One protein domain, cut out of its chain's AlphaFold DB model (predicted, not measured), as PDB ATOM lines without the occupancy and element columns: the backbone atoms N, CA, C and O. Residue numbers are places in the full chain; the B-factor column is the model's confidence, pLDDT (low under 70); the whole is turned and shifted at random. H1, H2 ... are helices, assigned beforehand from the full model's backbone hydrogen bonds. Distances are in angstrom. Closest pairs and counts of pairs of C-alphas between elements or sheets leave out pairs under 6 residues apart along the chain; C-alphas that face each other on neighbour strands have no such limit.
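Overview. This is residues 23 to 140 of the 186 residues of an uncharacterized protein of Actinomadura harenae (UniProt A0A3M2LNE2). A cluster of short, mostly crossed helices has H4 in its middle, with H1, H2, H5 and the longest helix, H6, packed on it; H3 packs on H1 and H2. The printed part has 118 residues with six named helices, H1 to H6 along the chain, and no named strand: all helix. It is compact, radius of gyration of the C-alphas 13.5 A, spanning 44 by 32 by 24 A.

Arrangement. Look at H6, residues 125 to 137: its residues 127 to 131 alone touch H4, residues 91 to 101, closest C-alphas Ala 131 and Val 100, 5.2 A. H4 also touches H1, residues 40 to 51, at a shallow tilt of 19 degrees, through H1's residues 44 to 48 alone, closest C-alphas Leu 101 and Leu 48, 6.5 A. H2, residues 57 to 67, touches H4 about perpendicular, 87 degrees, closest C-alphas Leu 64 and Gly 96, 6.2 A. H5, residues 105 to 112, touches H4, closest C-alphas Ala 105 and Ala 98, 5.0 A. H3, residues 76 to 83, is apart from H4. Each O i to N i+4 pair is within hydrogen-bond range but in H4, 5 of 7.

Along the chain. Find C-alpha 125 at (15.530, 193.340, -20.757); H6 runs 18.3 A to C-alpha 137 at (31.929, 186.874, -16.028).

Size, cuts and confidence. The printed part has no cut; the link H5 to H6 is long. Residues 23 to 36 and 119 to 121 have pLDDT under 70.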
ATOM      1  N   HIS A  23      44.226 183.028 -16.378       64.31
ATOM      2  CA  HIS A  23      43.651 181.860 -15.735       64.31
ATOM      3  C   HIS A  23      44.819 180.970 -15.290       64.31
ATOM      4  O   HIS A  23      45.548 180.423 -16.113       64.31
ATOM      5  N   LEU A  24      45.012 180.843 -13.971       62.31
ATOM      6  CA  LEU A  24      46.082 180.029 -13.371       62.31
ATOM      7  C   LEU A  24      45.975 178.540 -13.741       62.31
ATOM      8  O   LEU A  24      46.891 177.761 -13.488       62.31
ATOM      9  N   ARG A  25      44.842 178.139 -14.322       57.62
ATOM     10  CA  ARG A  25      44.601 176.826 -14.907       57.62
ATOM     11  C   ARG A  25      43.995 177.020 -16.298       57.62
ATOM     12  O   ARG A  25      43.211 177.956 -16.466       57.62
ATOM     13  N   PRO A  26      44.311 176.153 -17.274       58.06
ATOM     14  CA  PRO A  26      43.543 176.079 -18.511       58.06
ATOM     15  C   PRO A  26      42.051 175.991 -18.183       58.06
ATOM     16  O   PRO A  26      41.696 175.387 -17.167       58.06
ATOM     17  N   ALA A  27      41.195 176.580 -19.024       59.16
ATOM     18  CA  ALA A  27      39.756 176.359 -18.914       59.16
ATOM     19  C   ALA A  27      39.517 174.851 -18.786       59.16
ATOM     20  O   ALA A  27      40.074 174.088 -19.583       59.16
ATOM     21  N   ASP A  28      38.768 174.436 -17.754       57.69
ATOM     22  CA  ASP A  28      38.462 173.024 -17.534       57.69
ATOM     23  C   ASP A  28      38.027 172.435 -18.886       57.69
ATOM     24  O   ASP A  28      37.144 173.019 -19.535       57.69
ATOM     25  N   PRO A  29      38.628 171.320 -19.351       55.62
ATOM     26  CA  PRO A  29      38.117 170.657 -20.538       55.62
ATOM     27  C   PRO A  29      36.617 170.435 -20.320       55.62
ATOM     28  O   PRO A  29      36.223 170.124 -19.188       55.62
ATOM     29  N   PRO A  30      35.768 170.644 -21.347       56.06
ATOM     30  CA  PRO A  30      34.323 170.545 -21.191       56.06
ATOM     31  C   PRO A  30      34.014 169.235 -20.478       56.06
ATOM     32  O   PRO A  30      34.401 168.161 -20.944       56.06
ATOM     33  N   ARG A  31      33.450 169.364 -19.272       58.25
ATOM     34  CA  ARG A  31      33.381 168.265 -18.310       58.25
ATOM     35  C   ARG A  31      32.699 167.062 -18.958       58.25
ATOM     36  O   ARG A  31      31.756 167.212 -19.728       58.25
ATOM     37  N   THR A  32      33.150 165.864 -18.609       51.09
ATOM     38  CA  THR A  32      32.696 164.561 -19.135       51.09
ATOM     39  C   THR A  32      31.192 164.277 -18.991       51.09
ATOM     40  O   THR A  32      30.718 163.259 -19.482       51.09
ATOM     41  N   TYR A  33      30.425 165.166 -18.353       51.75
ATOM     42  CA  TYR A  33      28.967 165.087 -18.245       51.75
ATOM     43  C   TYR A  33      28.225 165.412 -19.550       51.75
ATOM     44  O   TYR A  33      27.031 165.121 -19.638       51.75
ATOM     45  N   TYR A  34      28.897 166.018 -20.534       60.59
ATOM     46  CA  TYR A  34      28.297 166.402 -21.812       60.59
ATOM     47  C   TYR A  34      28.599 165.343 -22.868       60.59
ATOM     48  O   TYR A  34      29.748 165.150 -23.273       60.59
ATOM     49  N   CYS A  35      27.563 164.626 -23.301       58.19
ATOM     50  CA  CYS A  35      27.690 163.637 -24.363       58.19
ATOM     51  C   CYS A  35      28.023 164.367 -25.665       58.19
ATOM     52  O   CYS A  35      27.217 165.157 -26.141       58.19
ATOM     53  N   ARG A  36      29.200 164.147 -26.257       62.81
ATOM     54  CA  ARG A  36      29.568 164.728 -27.562       62.81
ATOM     55  C   ARG A  36      29.011 163.891 -28.712       62.81
ATOM     56  O   ARG A  36      29.758 163.449 -29.578       62.81
ATOM     57  N   ASP A  37      27.707 163.653 -28.705       72.88
ATOM     58  CA  ASP A  37      27.035 162.960 -29.807       72.88
ATOM     59  C   ASP A  37      26.791 163.868 -31.026       72.88
ATOM     60  O   ASP A  37      26.396 163.383 -32.082       72.88
ATOM     61  N   GLY A  38      27.061 165.175 -30.898       77.44
ATOM     62  CA  GLY A  38      26.865 166.162 -31.962       77.44
ATOM     63  C   GLY A  38      25.415 166.629 -32.112       77.44
ATOM     64  O   GLY A  38      25.117 167.369 -33.045       77.44
ATOM     65  N   SER A  39      24.518 166.232 -31.205       87.56
ATOM     66  CA  SER A  39      23.122 166.672 -31.210       87.56
ATOM     67  C   SER A  39      22.976 168.158 -30.862       87.56
ATOM     68  O   SER A  39      23.785 168.746 -30.136       87.56
ATOM     69  N   ALA A  40      21.875 168.764 -31.318       90.44
ATOM     70  CA  ALA A  40      21.493 170.126 -30.938       90.44
ATOM     71  C   ALA A  40      21.376 170.289 -29.410       90.44
ATOM     72  O   ALA A  40      21.841 171.282 -28.850       90.44
ATOM     73  N   GLY A  41      20.812 169.289 -28.722       90.31
ATOM     74  CA  GLY A  41      20.712 169.269 -27.261       90.31
ATOM     75  C   GLY A  41      22.081 169.307 -26.581       90.31
ATOM     76  O   GLY A  41      22.305 170.131 -25.692       90.31
ATOM     77  N   SER A  42      23.026 168.481 -27.041       88.06
ATOM     78  CA  SER A  42      24.414 168.499 -26.565       88.06
ATOM     79  C   SER A  42      25.086 169.857 -26.769       88.06
ATOM     80  O   SER A  42      25.692 170.398 -25.837       88.06
ATOM     81  N   MET A  43      24.937 170.443 -27.960       90.00
ATOM     82  CA  MET A  43      25.491 171.757 -28.283       90.00
ATOM     83  C   MET A  43      24.963 172.835 -27.329       90.00
ATOM     84  O   MET A  43      25.761 173.543 -26.712       90.00
ATOM     85  N   LEU A  44      23.643 172.939 -27.151       91.44
ATOM     86  CA  LEU A  44      23.039 173.974 -26.306       91.44
ATOM     87  C   LEU A  44      23.417 173.824 -24.832       91.44
ATOM     88  O   LEU A  44      23.758 174.811 -24.180       91.44
ATOM     89  N   VAL A  45      23.414 172.599 -24.301       89.44
ATOM     90  CA  VAL A  45      23.820 172.346 -22.909       89.44
ATOM     91  C   VAL A  45      25.316 172.634 -22.713       89.44
ATOM     92  O   VAL A  45      25.708 173.176 -21.673       89.44
ATOM     93  N   THR A  46      26.147 172.353 -23.721       85.88
ATOM     94  CA  THR A  46      27.575 172.702 -23.718       85.88
ATOM     95  C   THR A  46      27.771 174.216 -23.729       85.88
ATOM     96  O   THR A  46      28.519 174.730 -22.901       85.88
ATOM     97  N   MET A  47      27.073 174.950 -24.601       87.62
ATOM     98  CA  MET A  47      27.131 176.415 -24.639       87.62
ATOM     99  C   MET A  47      26.675 177.016 -23.308       87.62
ATOM    100  O   MET A  47      27.362 177.865 -22.749       87.62
ATOM    101  N   LEU A  48      25.569 176.534 -22.745       88.50
ATOM    102  CA  LEU A  48      25.076 177.002 -21.453       88.50
ATOM    103  C   LEU A  48      26.119 176.790 -20.347       88.50
ATOM    104  O   LEU A  48      26.399 177.681 -19.553       88.50
ATOM    105  N   SER A  49      26.745 175.619 -20.308       82.50
ATOM    106  CA  SER A  49      27.639 175.271 -19.206       82.50
ATOM    107  C   SER A  49      29.032 175.881 -19.334       82.50
ATOM    108  O   SER A  49      29.584 176.350 -18.339       82.50
ATOM    109  N   ALA A  50      29.598 175.860 -20.541       77.31
ATOM    110  CA  ALA A  50      30.964 176.292 -20.814       77.31
ATOM    111  C   ALA A  50      31.041 177.780 -21.181       77.31
ATOM    112  O   ALA A  50      31.951 178.471 -20.734       77.31
ATOM    113  N   ASN A  51      30.074 178.300 -21.945       79.62
ATOM    114  CA  ASN A  51      30.126 179.679 -22.443       79.62
ATOM    115  C   ASN A  51      29.445 180.689 -21.508       79.62
ATOM    116  O   ASN A  51      29.668 181.888 -21.667       79.62
ATOM    117  N   ARG A  52      28.614 180.248 -20.553       82.81
ATOM    118  CA  ARG A  52      27.969 181.121 -19.547       82.81
ATOM    119  C   ARG A  52      28.512 180.919 -18.126       82.81
ATOM    120  O   ARG A  52      27.878 181.348 -17.171       82.81
ATOM    121  N   ASN A  53      29.687 180.291 -17.984       78.00
ATOM    122  CA  ASN A  53      30.392 180.109 -16.705       78.00
ATOM    123  C   ASN A  53      29.575 179.363 -15.625       78.00
ATOM    124  O   ASN A  53      29.777 179.553 -14.428       78.00
ATOM    125  N   LEU A  54      28.619 178.521 -16.029       83.06
ATOM    126  CA  LEU A  54      27.725 177.845 -15.087       83.06
ATOM    127  C   LEU A  54      28.355 176.568 -14.522       83.06
ATOM    128  O   LEU A  54      28.105 176.258 -13.360       83.06
ATOM    129  N   HIS A  55      29.167 175.849 -15.316       78.25
ATOM    130  CA  HIS A  55      30.011 174.679 -14.968       78.25
ATOM    131  C   HIS A  55      29.374 173.547 -14.121       78.25
ATOM    132  O   HIS A  55      30.039 172.565 -13.783       78.25
ATOM    133  N   SER A  56      28.085 173.651 -13.810       84.38
ATOM    134  CA  SER A  56      27.289 172.786 -12.953       84.38
ATOM    135  C   SER A  56      25.890 172.665 -13.562       84.38
ATOM    136  O   SER A  56      25.230 173.687 -13.776       84.38
ATOM    137  N   PRO A  57      25.393 171.440 -13.806       84.50
ATOM    138  CA  PRO A  57      24.027 171.222 -14.277       84.50
ATOM    139  C   PRO A  57      22.959 171.828 -13.358       84.50
ATOM    140  O   PRO A  57      21.932 172.293 -13.839       84.50
ATOM    141  N   VAL A  58      23.210 171.877 -12.045       89.56
ATOM    142  CA  VAL A  58      22.295 172.505 -11.079       89.56
ATOM    143  C   VAL A  58      22.261 174.019 -11.279       89.56
ATOM    144  O   VAL A  58      21.181 174.593 -11.377       89.56
ATOM    145  N   ALA A  59      23.424 174.665 -11.408       88.69
ATOM    146  CA  ALA A  59      23.489 176.102 -11.669       88.69
ATOM    147  C   ALA A  59      22.836 176.458 -13.015       88.69
ATOM    148  O   ALA A  59      22.122 177.456 -13.111       88.69
ATOM    149  N   ALA A  60      23.020 175.616 -14.033       91.12
ATOM    150  CA  ALA A  60      22.391 175.774 -15.337       91.12
ATOM    151  C   ALA A  60      20.863 175.662 -15.279       91.12
ATOM    152  O   ALA A  60      20.167 176.548 -15.771       91.12
ATOM    153  N   ALA A  61      20.344 174.631 -14.613       92.94
ATOM    154  CA  ALA A  61      18.913 174.451 -14.380       92.94
ATOM    155  C   ALA A  61      18.298 175.633 -13.611       92.94
ATOM    156  O   ALA A  61      17.270 176.173 -14.017       92.94
ATOM    157  N   MET A  62      18.957 176.085 -12.538       92.50
ATOM    158  CA  MET A  62      18.506 177.240 -11.758       92.50
ATOM    159  C   MET A  62      18.527 178.534 -12.577       92.50
ATOM    160  O   MET A  62      17.591 179.322 -12.493       92.50
ATOM    161  N   THR A  63      19.557 178.740 -13.399       92.44
ATOM    162  CA  THR A  63      19.662 179.929 -14.257       92.44
ATOM    163  C   THR A  63      18.565 179.943 -15.318       92.44
ATOM    164  O   THR A  63      17.925 180.975 -15.505       92.44
ATOM    165  N   LEU A  64      18.282 178.798 -15.953       93.50
ATOM    166  CA  LEU A  64      17.145 178.652 -16.866       93.50
ATOM    167  C   LEU A  64      15.833 178.986 -16.156       93.50
ATOM    168  O   LEU A  64      15.071 179.814 -16.650       93.50
ATOM    169  N   ALA A  65      15.592 178.426 -14.970       92.12
ATOM    170  CA  ALA A  65      14.383 178.711 -14.207       92.12
ATOM    171  C   ALA A  65      14.259 180.203 -13.851       92.12
ATOM    172  O   ALA A  65      13.195 180.793 -14.034       92.12
ATOM    173  N   TRP A  66      15.333 180.840 -13.382       89.38
ATOM    174  CA  TRP A  66      15.306 182.242 -12.964       89.38
ATOM    175  C   TRP A  66      15.165 183.220 -14.128       89.38
ATOM    176  O   TRP A  66      14.305 184.099 -14.062       89.38
ATOM    177  N   LEU A  67      15.961 183.074 -15.192       89.94
ATOM    178  CA  LEU A  67      15.935 184.014 -16.319       89.94
ATOM    179  C   LEU A  67      14.697 183.835 -17.200       89.94
ATOM    180  O   LEU A  67      14.242 184.787 -17.819       89.94
ATOM    181  N   THR A  68      14.083 182.650 -17.201       89.19
ATOM    182  CA  THR A  68      12.828 182.424 -17.935       89.19
ATOM    183  C   THR A  68      11.575 182.665 -17.093       89.19
ATOM    184  O   THR A  68      10.469 182.389 -17.567       89.19
ATOM    185  N   ARG A  69      11.718 183.174 -15.858       87.00
ATOM    186  CA  ARG A  69      10.618 183.388 -14.896       87.00
ATOM    187  C   ARG A  69       9.786 182.118 -14.657       87.00
ATOM    188  O   ARG A  69       8.563 182.159 -14.598       87.00
ATOM    189  N   GLY A  70      10.457 180.972 -14.572       87.38
ATOM    190  CA  GLY A  70       9.847 179.664 -14.336       87.38
ATOM    191  C   GLY A  70       9.278 178.972 -15.578       87.38
ATOM    192  O   GLY A  70       8.892 177.809 -15.478       87.38
ATOM    193  N   ARG A  71       9.266 179.616 -16.756       87.06
ATOM    194  CA  ARG A  71       8.772 178.991 -18.003       87.06
ATOM    195  C   ARG A  71       9.592 177.767 -18.409       87.06
ATOM    196  O   ARG A  71       9.045 176.812 -18.956       87.06
ATOM    197  N   MET A  72      10.889 177.770 -18.103       90.00
ATOM    198  CA  MET A  72      11.764 176.613 -18.245       90.00
ATOM    199  C   MET A  72      12.279 176.161 -16.880       90.00
ATOM    200  O   MET A  72      13.394 176.475 -16.471       90.00
ATOM    201  N   TYR A  73      11.445 175.395 -16.184       91.06
ATOM    202  CA  TYR A  73      11.814 174.712 -14.951       91.06
ATOM    203  C   TYR A  73      12.166 173.253 -15.256       91.06
ATOM    204  O   TYR A  73      11.290 172.443 -15.563       91.06
ATOM    205  N   VAL A  74      13.457 172.926 -15.222       92.44
ATOM    206  CA  VAL A  74      13.981 171.574 -15.468       92.44
ATOM    207  C   VAL A  74      14.972 171.198 -14.378       92.44
ATOM    208  O   VAL A  74      15.620 172.069 -13.807       92.44
ATOM    209  N   ASP A  75      15.107 169.908 -14.089       92.94
ATOM    210  CA  ASP A  75      16.147 169.419 -13.188       92.94
ATOM    211  C   ASP A  75      17.483 169.185 -13.918       92.94
ATOM    212  O   ASP A  75      17.574 169.143 -15.150       92.94
ATOM    213  N   ALA A  76      18.550 169.020 -13.133       90.81
ATOM    214  CA  ALA A  76      19.886 168.726 -13.648       90.81
ATOM    215  C   ALA A  76      19.928 167.432 -14.487       90.81
ATOM    216  O   ALA A  76      20.646 167.370 -15.486       90.81
ATOM    217  N   SER A  77      19.150 166.410 -14.112       90.75
ATOM    218  CA  SER A  77      19.052 165.150 -14.861       90.75
ATOM    219  C   SER A  77      18.411 165.328 -16.235       90.75
ATOM    220  O   SER A  77      18.829 164.679 -17.186       90.75
ATOM    221  N   THR A  78      17.458 166.243 -16.377       92.06
ATOM    222  CA  THR A  78      16.796 166.572 -17.637       92.06
ATOM    223  C   THR A  78      17.788 167.238 -18.579       92.06
ATOM    224  O   THR A  78      17.869 166.846 -19.738       92.06
ATOM    225  N   LEU A  79      18.612 168.173 -18.088       90.19
ATOM    226  CA  LEU A  79      19.697 168.753 -18.890       90.19
ATOM    227  C   LEU A  79      20.711 167.694 -19.337       90.19
ATOM    228  O   LEU A  79      21.167 167.726 -20.478       90.19
ATOM    229  N   HIS A  80      21.033 166.733 -18.470       87.56
ATOM    230  CA  HIS A  80      21.893 165.612 -18.842       87.56
ATOM    231  C   HIS A  80      21.242 164.717 -19.913       87.56
ATOM    232  O   HIS A  80      21.898 164.355 -20.886       87.56
ATOM    233  N   SER A  81      19.946 164.419 -19.792       90.12
ATOM    234  CA  SER A  81      19.200 163.640 -20.786       90.12
ATOM    235  C   SER A  81      19.080 164.354 -22.133       90.12
ATOM    236  O   SER A  81      19.262 163.708 -23.161       90.12
ATOM    237  N   ILE A  82      18.846 165.672 -22.141       90.06
ATOM    238  CA  ILE A  82      18.874 166.505 -23.357       90.06
ATOM    239  C   ILE A  82      20.269 166.459 -23.987       90.06
ATOM    240  O   ILE A  82      20.399 166.250 -25.188       90.06
ATOM    241  N   SER A  83      21.322 166.616 -23.178       88.12
ATOM    242  CA  SER A  83      22.699 166.574 -23.675       88.12
ATOM    243  C   SER A  83      23.085 165.214 -24.249       88.12
ATOM    244  O   SER A  83      23.944 165.177 -25.120       88.12
ATOM    245  N   GLY A  84      22.524 164.121 -23.730       86.94
ATOM    246  CA  GLY A  84      22.776 162.756 -24.193       86.94
ATOM    247  C   GLY A  84      21.782 162.245 -25.229       86.94
ATOM    248  O   GLY A  84      21.705 161.029 -25.404       86.94
ATOM    249  N   ASN A  85      20.966 163.133 -25.811       86.12
ATOM    250  CA  ASN A  85      19.915 162.804 -26.772       86.12
ATOM    251  C   ASN A  85      18.956 161.688 -26.296       86.12
ATOM    252  O   ASN A  85      18.403 160.927 -27.085       86.12
ATOM    253  N   ARG A  86      18.764 161.568 -24.975       87.75
ATOM    254  CA  ARG A  86      17.796 160.654 -24.337       87.75
ATOM    255  C   ARG A  86      16.432 161.308 -24.145       87.75
ATOM    256  O   ARG A  86      15.477 160.669 -23.711       87.75
ATOM    257  N   THR A  87      16.354 162.612 -24.368       88.94
ATOM    258  CA  THR A  87      15.129 163.397 -24.303       88.94
ATOM    259  C   THR A  87      15.187 164.436 -25.401       88.94
ATOM    260  O   THR A  87      16.124 165.233 -25.435       88.94
ATOM    261  N   ASP A  88      14.169 164.437 -26.255       86.12
ATOM    262  CA  ASP A  88      14.090 165.378 -27.363       86.12
ATOM    263  C   ASP A  88      14.051 166.818 -26.854       86.12
ATOM    264  O   ASP A  88      13.317 167.171 -25.919       86.12
ATOM    265  N   LEU A  89      14.841 167.666 -27.504       87.06
ATOM    266  CA  LEU A  89      14.827 169.096 -27.265       87.06
ATOM    267  C   LEU A  89      13.509 169.675 -27.792       87.06
ATOM    268  O   LEU A  89      13.300 169.814 -28.993       87.06
ATOM    269  N   LYS A  90      12.599 170.009 -26.876       86.25
ATOM    270  CA  LYS A  90      11.284 170.564 -27.221       86.25
ATOM    271  C   LYS A  90      11.417 172.014 -27.719       86.25
ATOM    272  O   LYS A  90      12.162 172.768 -27.088       86.25
ATOM    273  N   PRO A  91      10.621 172.465 -28.709       84.94
ATOM    274  CA  PRO A  91      10.625 173.859 -29.179       84.94
ATOM    275  C   PRO A  91      10.516 174.896 -28.053       84.94
ATOM    276  O   PRO A  91      11.295 175.840 -27.983       84.94
ATOM    277  N   ARG A  92       9.635 174.652 -27.074       83.06
ATOM    278  CA  ARG A  92       9.461 175.523 -25.897       83.06
ATOM    279  C   ARG A  92      10.716 175.694 -25.030       83.06
ATOM    280  O   ARG A  92      10.828 176.669 -24.298       83.06
ATOM    281  N   TRP A  93      11.642 174.733 -25.060       89.00
ATOM    282  CA  TRP A  93      12.906 174.827 -24.326       89.00
ATOM    283  C   TRP A  93      13.940 175.655 -25.086       89.00
ATOM    284  O   TRP A  93      14.794 176.271 -24.453       89.00
ATOM    285  N   LEU A  94      13.833 175.736 -26.416       90.62
ATOM    286  CA  LEU A  94      14.743 176.518 -27.246       90.62
ATOM    287  C   LEU A  94      14.706 178.005 -26.881       90.62
ATOM    288  O   LEU A  94      15.759 178.619 -26.756       90.62
ATOM    289  N   ALA A  95      13.519 178.553 -26.603       88.50
ATOM    290  CA  ALA A  95      13.370 179.924 -26.113       88.50
ATOM    291  C   ALA A  95      14.079 180.146 -24.765       88.50
ATOM    292  O   ALA A  95      14.695 181.183 -24.553       88.50
ATOM    293  N   GLY A  96      14.054 179.161 -23.861       90.94
ATOM    294  CA  GLY A  96      14.767 179.260 -22.587       90.94
ATOM    295  C   GLY A  96      16.287 179.235 -22.751       90.94
ATOM    296  O   GLY A  96      16.988 180.024 -22.116       90.94
ATOM    297  N   PHE A  97      16.796 178.384 -23.649       92.38
ATOM    298  CA  PHE A  97      18.208 178.414 -24.034       92.38
ATOM    299  C   PHE A  97      18.579 179.749 -24.684       92.38
ATOM    300  O   PHE A  97      19.584 180.329 -24.290       92.38
ATOM    301  N   ALA A  98      17.761 180.256 -25.610       91.81
ATOM    302  CA  ALA A  98      17.939 181.553 -26.262       91.81
ATOM    303  C   ALA A  98      18.095 182.685 -25.237       91.81
ATOM    304  O   ALA A  98      19.085 183.410 -25.282       91.81
ATOM    305  N   THR A  99      17.195 182.752 -24.248       91.50
ATOM    306  CA  THR A  99      17.245 183.742 -23.164       91.50
ATOM    307  C   THR A  99      18.558 183.685 -22.384       91.50
ATOM    308  O   THR A  99      19.234 184.697 -22.254       91.50
ATOM    309  N   VAL A 100      18.973 182.519 -21.871       91.75
ATOM    310  CA  VAL A 100      20.202 182.451 -21.049       91.75
ATOM    311  C   VAL A 100      21.465 182.629 -21.894       91.75
ATOM    312  O   VAL A 100      22.475 183.169 -21.433       91.75
ATOM    313  N   LEU A 101      21.429 182.167 -23.143       91.81
ATOM    314  CA  LEU A 101      22.522 182.348 -24.081       91.81
ATOM    315  C   LEU A 101      22.556 183.764 -24.663       91.81
ATOM    316  O   LEU A 101      23.567 184.094 -25.262       91.81
ATOM    317  N   GLY A 102      21.538 184.611 -24.494       90.06
ATOM    318  CA  GLY A 102      21.489 185.924 -25.149       90.06
ATOM    319  C   GLY A 102      21.651 185.817 -26.672       90.06
ATOM    320  O   GLY A 102      22.372 186.606 -27.273       90.06
ATOM    321  N   ILE A 103      21.078 184.770 -27.275       90.62
ATOM    322  CA  ILE A 103      21.078 184.536 -28.727       90.62
ATOM    323  C   ILE A 103      19.620 184.567 -29.179       90.62
ATOM    324  O   ILE A 103      18.801 183.918 -28.524       90.62
ATOM    325  N   PRO A 104      19.273 185.248 -30.286       88.75
ATOM    326  CA  PRO A 104      17.912 185.235 -30.803       88.75
ATOM    327  C   PRO A 104      17.386 183.807 -31.000       88.75
ATOM    328  O   PRO A 104      18.061 182.943 -31.565       88.75
ATOM    329  N   ALA A 105      16.154 183.546 -30.555       89.25
ATOM    330  CA  ALA A 105      15.558 182.212 -30.656       89.25
ATOM    331  C   ALA A 105      15.455 181.728 -32.114       89.25
ATOM    332  O   ALA A 105      15.650 180.544 -32.372       89.25
ATOM    333  N   ALA A 106      15.213 182.644 -33.059       88.12
ATOM    334  CA  ALA A 106      15.187 182.348 -34.490       88.12
ATOM    335  C   ALA A 106      16.552 181.871 -35.022       88.12
ATOM    336  O   ALA A 106      16.605 180.932 -35.815       88.12
ATOM    337  N   ASP A 107      17.655 182.446 -34.537       91.75
ATOM    338  CA  ASP A 107      19.003 182.019 -34.923       91.75
ATOM    339  C   ASP A 107      19.300 180.621 -34.375       91.75
ATOM    340  O   ASP A 107      19.808 179.755 -35.089       91.75
ATOM    341  N   LEU A 108      18.922 180.355 -33.118       91.69
ATOM    342  CA  LEU A 108      19.040 179.008 -32.560       91.69
ATOM    343  C   LEU A 108      18.149 178.003 -33.299       91.69
ATOM    344  O   LEU A 108      18.581 176.871 -33.517       91.69
ATOM    345  N   ALA A 109      16.943 178.389 -33.715       91.62
ATOM    346  CA  ALA A 109      16.055 177.549 -34.517       91.62
ATOM    347  C   ALA A 109      16.697 177.191 -35.862       91.62
ATOM    348  O   ALA A 109      16.757 176.015 -36.219       91.62
ATOM    349  N   ALA A 110      17.277 178.175 -36.554       91.56
ATOM    350  CA  ALA A 110      17.979 177.963 -37.815       91.56
ATOM    351  C   ALA A 110      19.185 177.017 -37.672       91.56
ATOM    352  O   ALA A 110      19.379 176.140 -38.511       91.56
ATOM    353  N   VAL A 111      19.975 177.152 -36.599       91.56
ATOM    354  CA  VAL A 111      21.153 176.294 -36.363       91.56
ATOM    355  C   VAL A 111      20.761 174.883 -35.920       91.56
ATOM    356  O   VAL A 111      21.428 173.915 -36.276       91.56
ATOM    357  N   THR A 112      19.696 174.747 -35.128       90.31
ATOM    358  CA  THR A 112      19.274 173.447 -34.576       90.31
ATOM    359  C   THR A 112      18.301 172.686 -35.474       90.31
ATOM    360  O   THR A 112      18.096 171.494 -35.256       90.31
ATOM    361  N   GLY A 113      17.701 173.350 -36.467       90.00
ATOM    362  CA  GLY A 113      16.639 172.793 -37.307       90.00
ATOM    363  C   GLY A 113      15.312 172.582 -36.568       90.00
ATOM    364  O   GLY A 113      14.446 171.869 -37.070       90.00
ATOM    365  N   ILE A 114      15.153 173.155 -35.370       89.62
ATOM    366  CA  ILE A 114      13.944 173.022 -34.551       89.62
ATOM    367  C   ILE A 114      12.988 174.157 -34.889       89.62
ATOM    368  O   ILE A 114      13.326 175.326 -34.720       89.62
ATOM    369  N   ASP A 115      11.779 173.802 -35.313       85.69
ATOM    370  CA  ASP A 115      10.740 174.776 -35.631       85.69
ATOM    371  C   ASP A 115      10.143 175.402 -34.359       85.69
ATOM    372  O   ASP A 115       9.757 174.708 -33.411       85.69
ATOM    373  N   LEU A 116      10.054 176.732 -34.346       81.56
ATOM    374  CA  LEU A 116       9.395 177.497 -33.295       81.56
ATOM    375  C   LEU A 116       7.918 177.643 -33.666       81.56
ATOM    376  O   LEU A 116       7.516 178.604 -34.312       81.56
ATOM    377  N   HIS A 117       7.093 176.688 -33.236       72.81
ATOM    378  CA  HIS A 117       5.644 176.737 -33.476       72.81
ATOM    379  C   HIS A 117       4.937 177.913 -32.782       72.81
ATOM    380  O   HIS A 117       3.819 178.266 -33.147       72.81
ATOM    381  N   GLU A 118       5.578 178.515 -31.778       70.38
ATOM    382  CA  GLU A 118       5.077 179.680 -31.057       70.38
ATOM    383  C   GLU A 118       6.045 180.854 -31.250       70.38
ATOM    384  O   GLU A 118       7.265 180.645 -31.238       70.38
ATOM    385  N   PRO A 119       5.532 182.090 -31.407       67.12
ATOM    386  CA  PRO A 119       6.386 183.266 -31.434       67.12
ATOM    387  C   PRO A 119       7.211 183.330 -30.140       67.12
ATOM    388  O   PRO A 119       6.706 182.959 -29.072       67.12
ATOM    389  N   PRO A 120       8.475 183.785 -30.212       66.81
ATOM    390  CA  PRO A 120       9.295 183.913 -29.022       66.81
ATOM    391  C   PRO A 120       8.587 184.812 -28.003       66.81
ATOM    392  O   PRO A 120       7.844 185.725 -28.382       66.81
ATOM    393  N   PRO A 121       8.784 184.553 -26.700       68.88
ATOM    394  CA  PRO A 121       8.249 185.435 -25.684       68.88
ATOM    395  C   PRO A 121       8.742 186.874 -25.904       68.88
ATOM    396  O   PRO A 121       9.827 187.049 -26.458       68.88
ATOM    397  N   PRO A 122       7.981 187.884 -25.443       70.88
ATOM    398  CA  PRO A 122       8.415 189.270 -25.537       70.88
ATOM    399  C   PRO A 122       9.789 189.455 -24.894       70.88
ATOM    400  O   PRO A 122      10.107 188.754 -23.922       70.88
ATOM    401  N   ASP A 123      10.539 190.428 -25.411       73.12
ATOM    402  CA  ASP A 123      11.839 190.827 -24.880       73.12
ATOM    403  C   ASP A 123      11.760 191.013 -23.358       73.12
ATOM    404  O   ASP A 123      10.824 191.615 -22.817       73.12
ATOM    405  N   ASP A 124      12.750 190.466 -22.656       82.62
ATOM    406  CA  ASP A 124      12.881 190.569 -21.207       82.62
ATOM    407  C   ASP A 124      14.220 191.257 -20.922       82.62
ATOM    408  O   ASP A 124      15.204 190.563 -20.670       82.62
ATOM    409  N   PRO A 125      14.279 192.607 -20.948       84.88
ATOM    410  CA  PRO A 125      15.530 193.340 -20.757       84.88
ATOM    411  C   PRO A 125      16.297 192.926 -19.489       84.88
ATOM    412  O   PRO A 125      17.514 192.779 -19.541       84.88
ATOM    413  N   PRO A 126      15.628 192.642 -18.349       85.06
ATOM    414  CA  PRO A 126      16.268 191.975 -17.220       85.06
ATOM    415  C   PRO A 126      17.016 190.673 -17.580       85.06
ATOM    416  O   PRO A 126      18.133 190.447 -17.115       85.06
ATOM    417  N   ALA A 127      16.408 189.774 -18.345       87.50
ATOM    418  CA  ALA A 127      17.055 188.524 -18.722       87.50
ATOM    419  C   ALA A 127      18.249 188.759 -19.661       87.50
ATOM    420  O   ALA A 127      19.282 188.114 -19.475       87.50
ATOM    421  N   ASP A 128      18.141 189.724 -20.575       87.69
ATOM    422  CA  ASP A 128      19.218 190.113 -21.490       87.69
ATOM    423  C   ASP A 128      20.415 190.706 -20.732       87.69
ATOM    424  O   ASP A 128      21.540 190.229 -20.900       87.69
ATOM    425  N   ASP A 129      20.168 191.636 -19.795       89.06
ATOM    426  CA  ASP A 129      21.191 192.192 -18.893       89.06
ATOM    427  C   ASP A 129      21.987 191.058 -18.209       89.06
ATOM    428  O   ASP A 129      23.203 191.143 -18.011       89.06
ATOM    429  N   MET A 130      21.301 189.977 -17.812       89.56
ATOM    430  CA  MET A 130      21.922 188.835 -17.132       89.56
ATOM    431  C   MET A 130      22.629 187.869 -18.057       89.56
ATOM    432  O   MET A 130      23.669 187.338 -17.666       89.56
ATOM    433  N   ALA A 131      22.118 187.648 -19.264       90.75
ATOM    434  CA  ALA A 131      22.837 186.888 -20.272       90.75
ATOM    435  C   ALA A 131      24.180 187.566 -20.604       90.75
ATOM    436  O   ALA A 131      25.211 186.887 -20.672       90.75
ATOM    437  N   GLU A 132      24.187 188.898 -20.716       90.31
ATOM    438  CA  GLU A 132      25.399 189.699 -20.900       90.31
ATOM    439  C   GLU A 132      26.336 189.622 -19.693       90.31
ATOM    440  O   GLU A 132      27.526 189.354 -19.860       90.31
ATOM    441  N   LEU A 133      25.823 189.771 -18.468       91.44
ATOM    442  CA  LEU A 133      26.648 189.654 -17.261       91.44
ATOM    443  C   LEU A 133      27.283 188.258 -17.131       91.44
ATOM    444  O   LEU A 133      28.469 188.146 -16.825       91.44
ATOM    445  N   LEU A 134      26.525 187.187 -17.390       90.38
ATOM    446  CA  LEU A 134      27.048 185.814 -17.394       90.38
ATOM    447  C   LEU A 134      28.156 185.637 -18.439       90.38
ATOM    448  O   LEU A 134      29.144 184.942 -18.187       90.38
ATOM    449  N   TRP A 135      28.014 186.276 -19.602       89.44
ATOM    450  CA  TRP A 135      29.050 186.292 -20.628       89.44
ATOM    451  C   TRP A 135      30.288 187.081 -20.201       89.44
ATOM    452  O   TRP A 135      31.397 186.578 -20.367       89.44
ATOM    453  N   ALA A 136      30.130 188.269 -19.618       90.00
ATOM    454  CA  ALA A 136      31.237 189.075 -19.110       90.00
ATOM    455  C   ALA A 136      32.031 188.317 -18.035       90.00
ATOM    456  O   ALA A 136      33.259 188.240 -18.096       90.00
ATOM    457  N   CYS A 137      31.331 187.654 -17.109       89.56
ATOM    458  CA  CYS A 137      31.929 186.874 -16.028       89.56
ATOM    459  C   CYS A 137      32.801 185.703 -16.503       89.56
ATOM    460  O   CYS A 137      33.685 185.281 -15.762       89.56
ATOM    461  N   ARG A 138      32.622 185.191 -17.731       85.50
ATOM    462  CA  ARG A 138      33.407 184.051 -18.249       85.50
ATOM    463  C   ARG A 138      34.914 184.310 -18.309       85.50
ATOM    464  O   ARG A 138      35.696 183.367 -18.324       85.50
ATOM    465  N   ARG A 139      35.318 185.582 -18.410       86.62
ATOM    466  CA  ARG A 139      36.728 186.001 -18.502       86.62
ATOM    467  C   ARG A 139      37.338 186.298 -17.133       86.62
ATOM    468  O   ARG A 139      38.517 186.632 -17.050       86.62
ATOM    469  N   LEU A 140      36.524 186.255 -16.080       88.50
ATOM    470  CA  LEU A 140      36.914 186.631 -14.733       88.50
ATOM    471  C   LEU A 140      37.374 185.407 -13.945       88.50
ATOM    472  O   LEU A 140      36.934 184.277 -14.157       88.50
TER     473      LEU A 140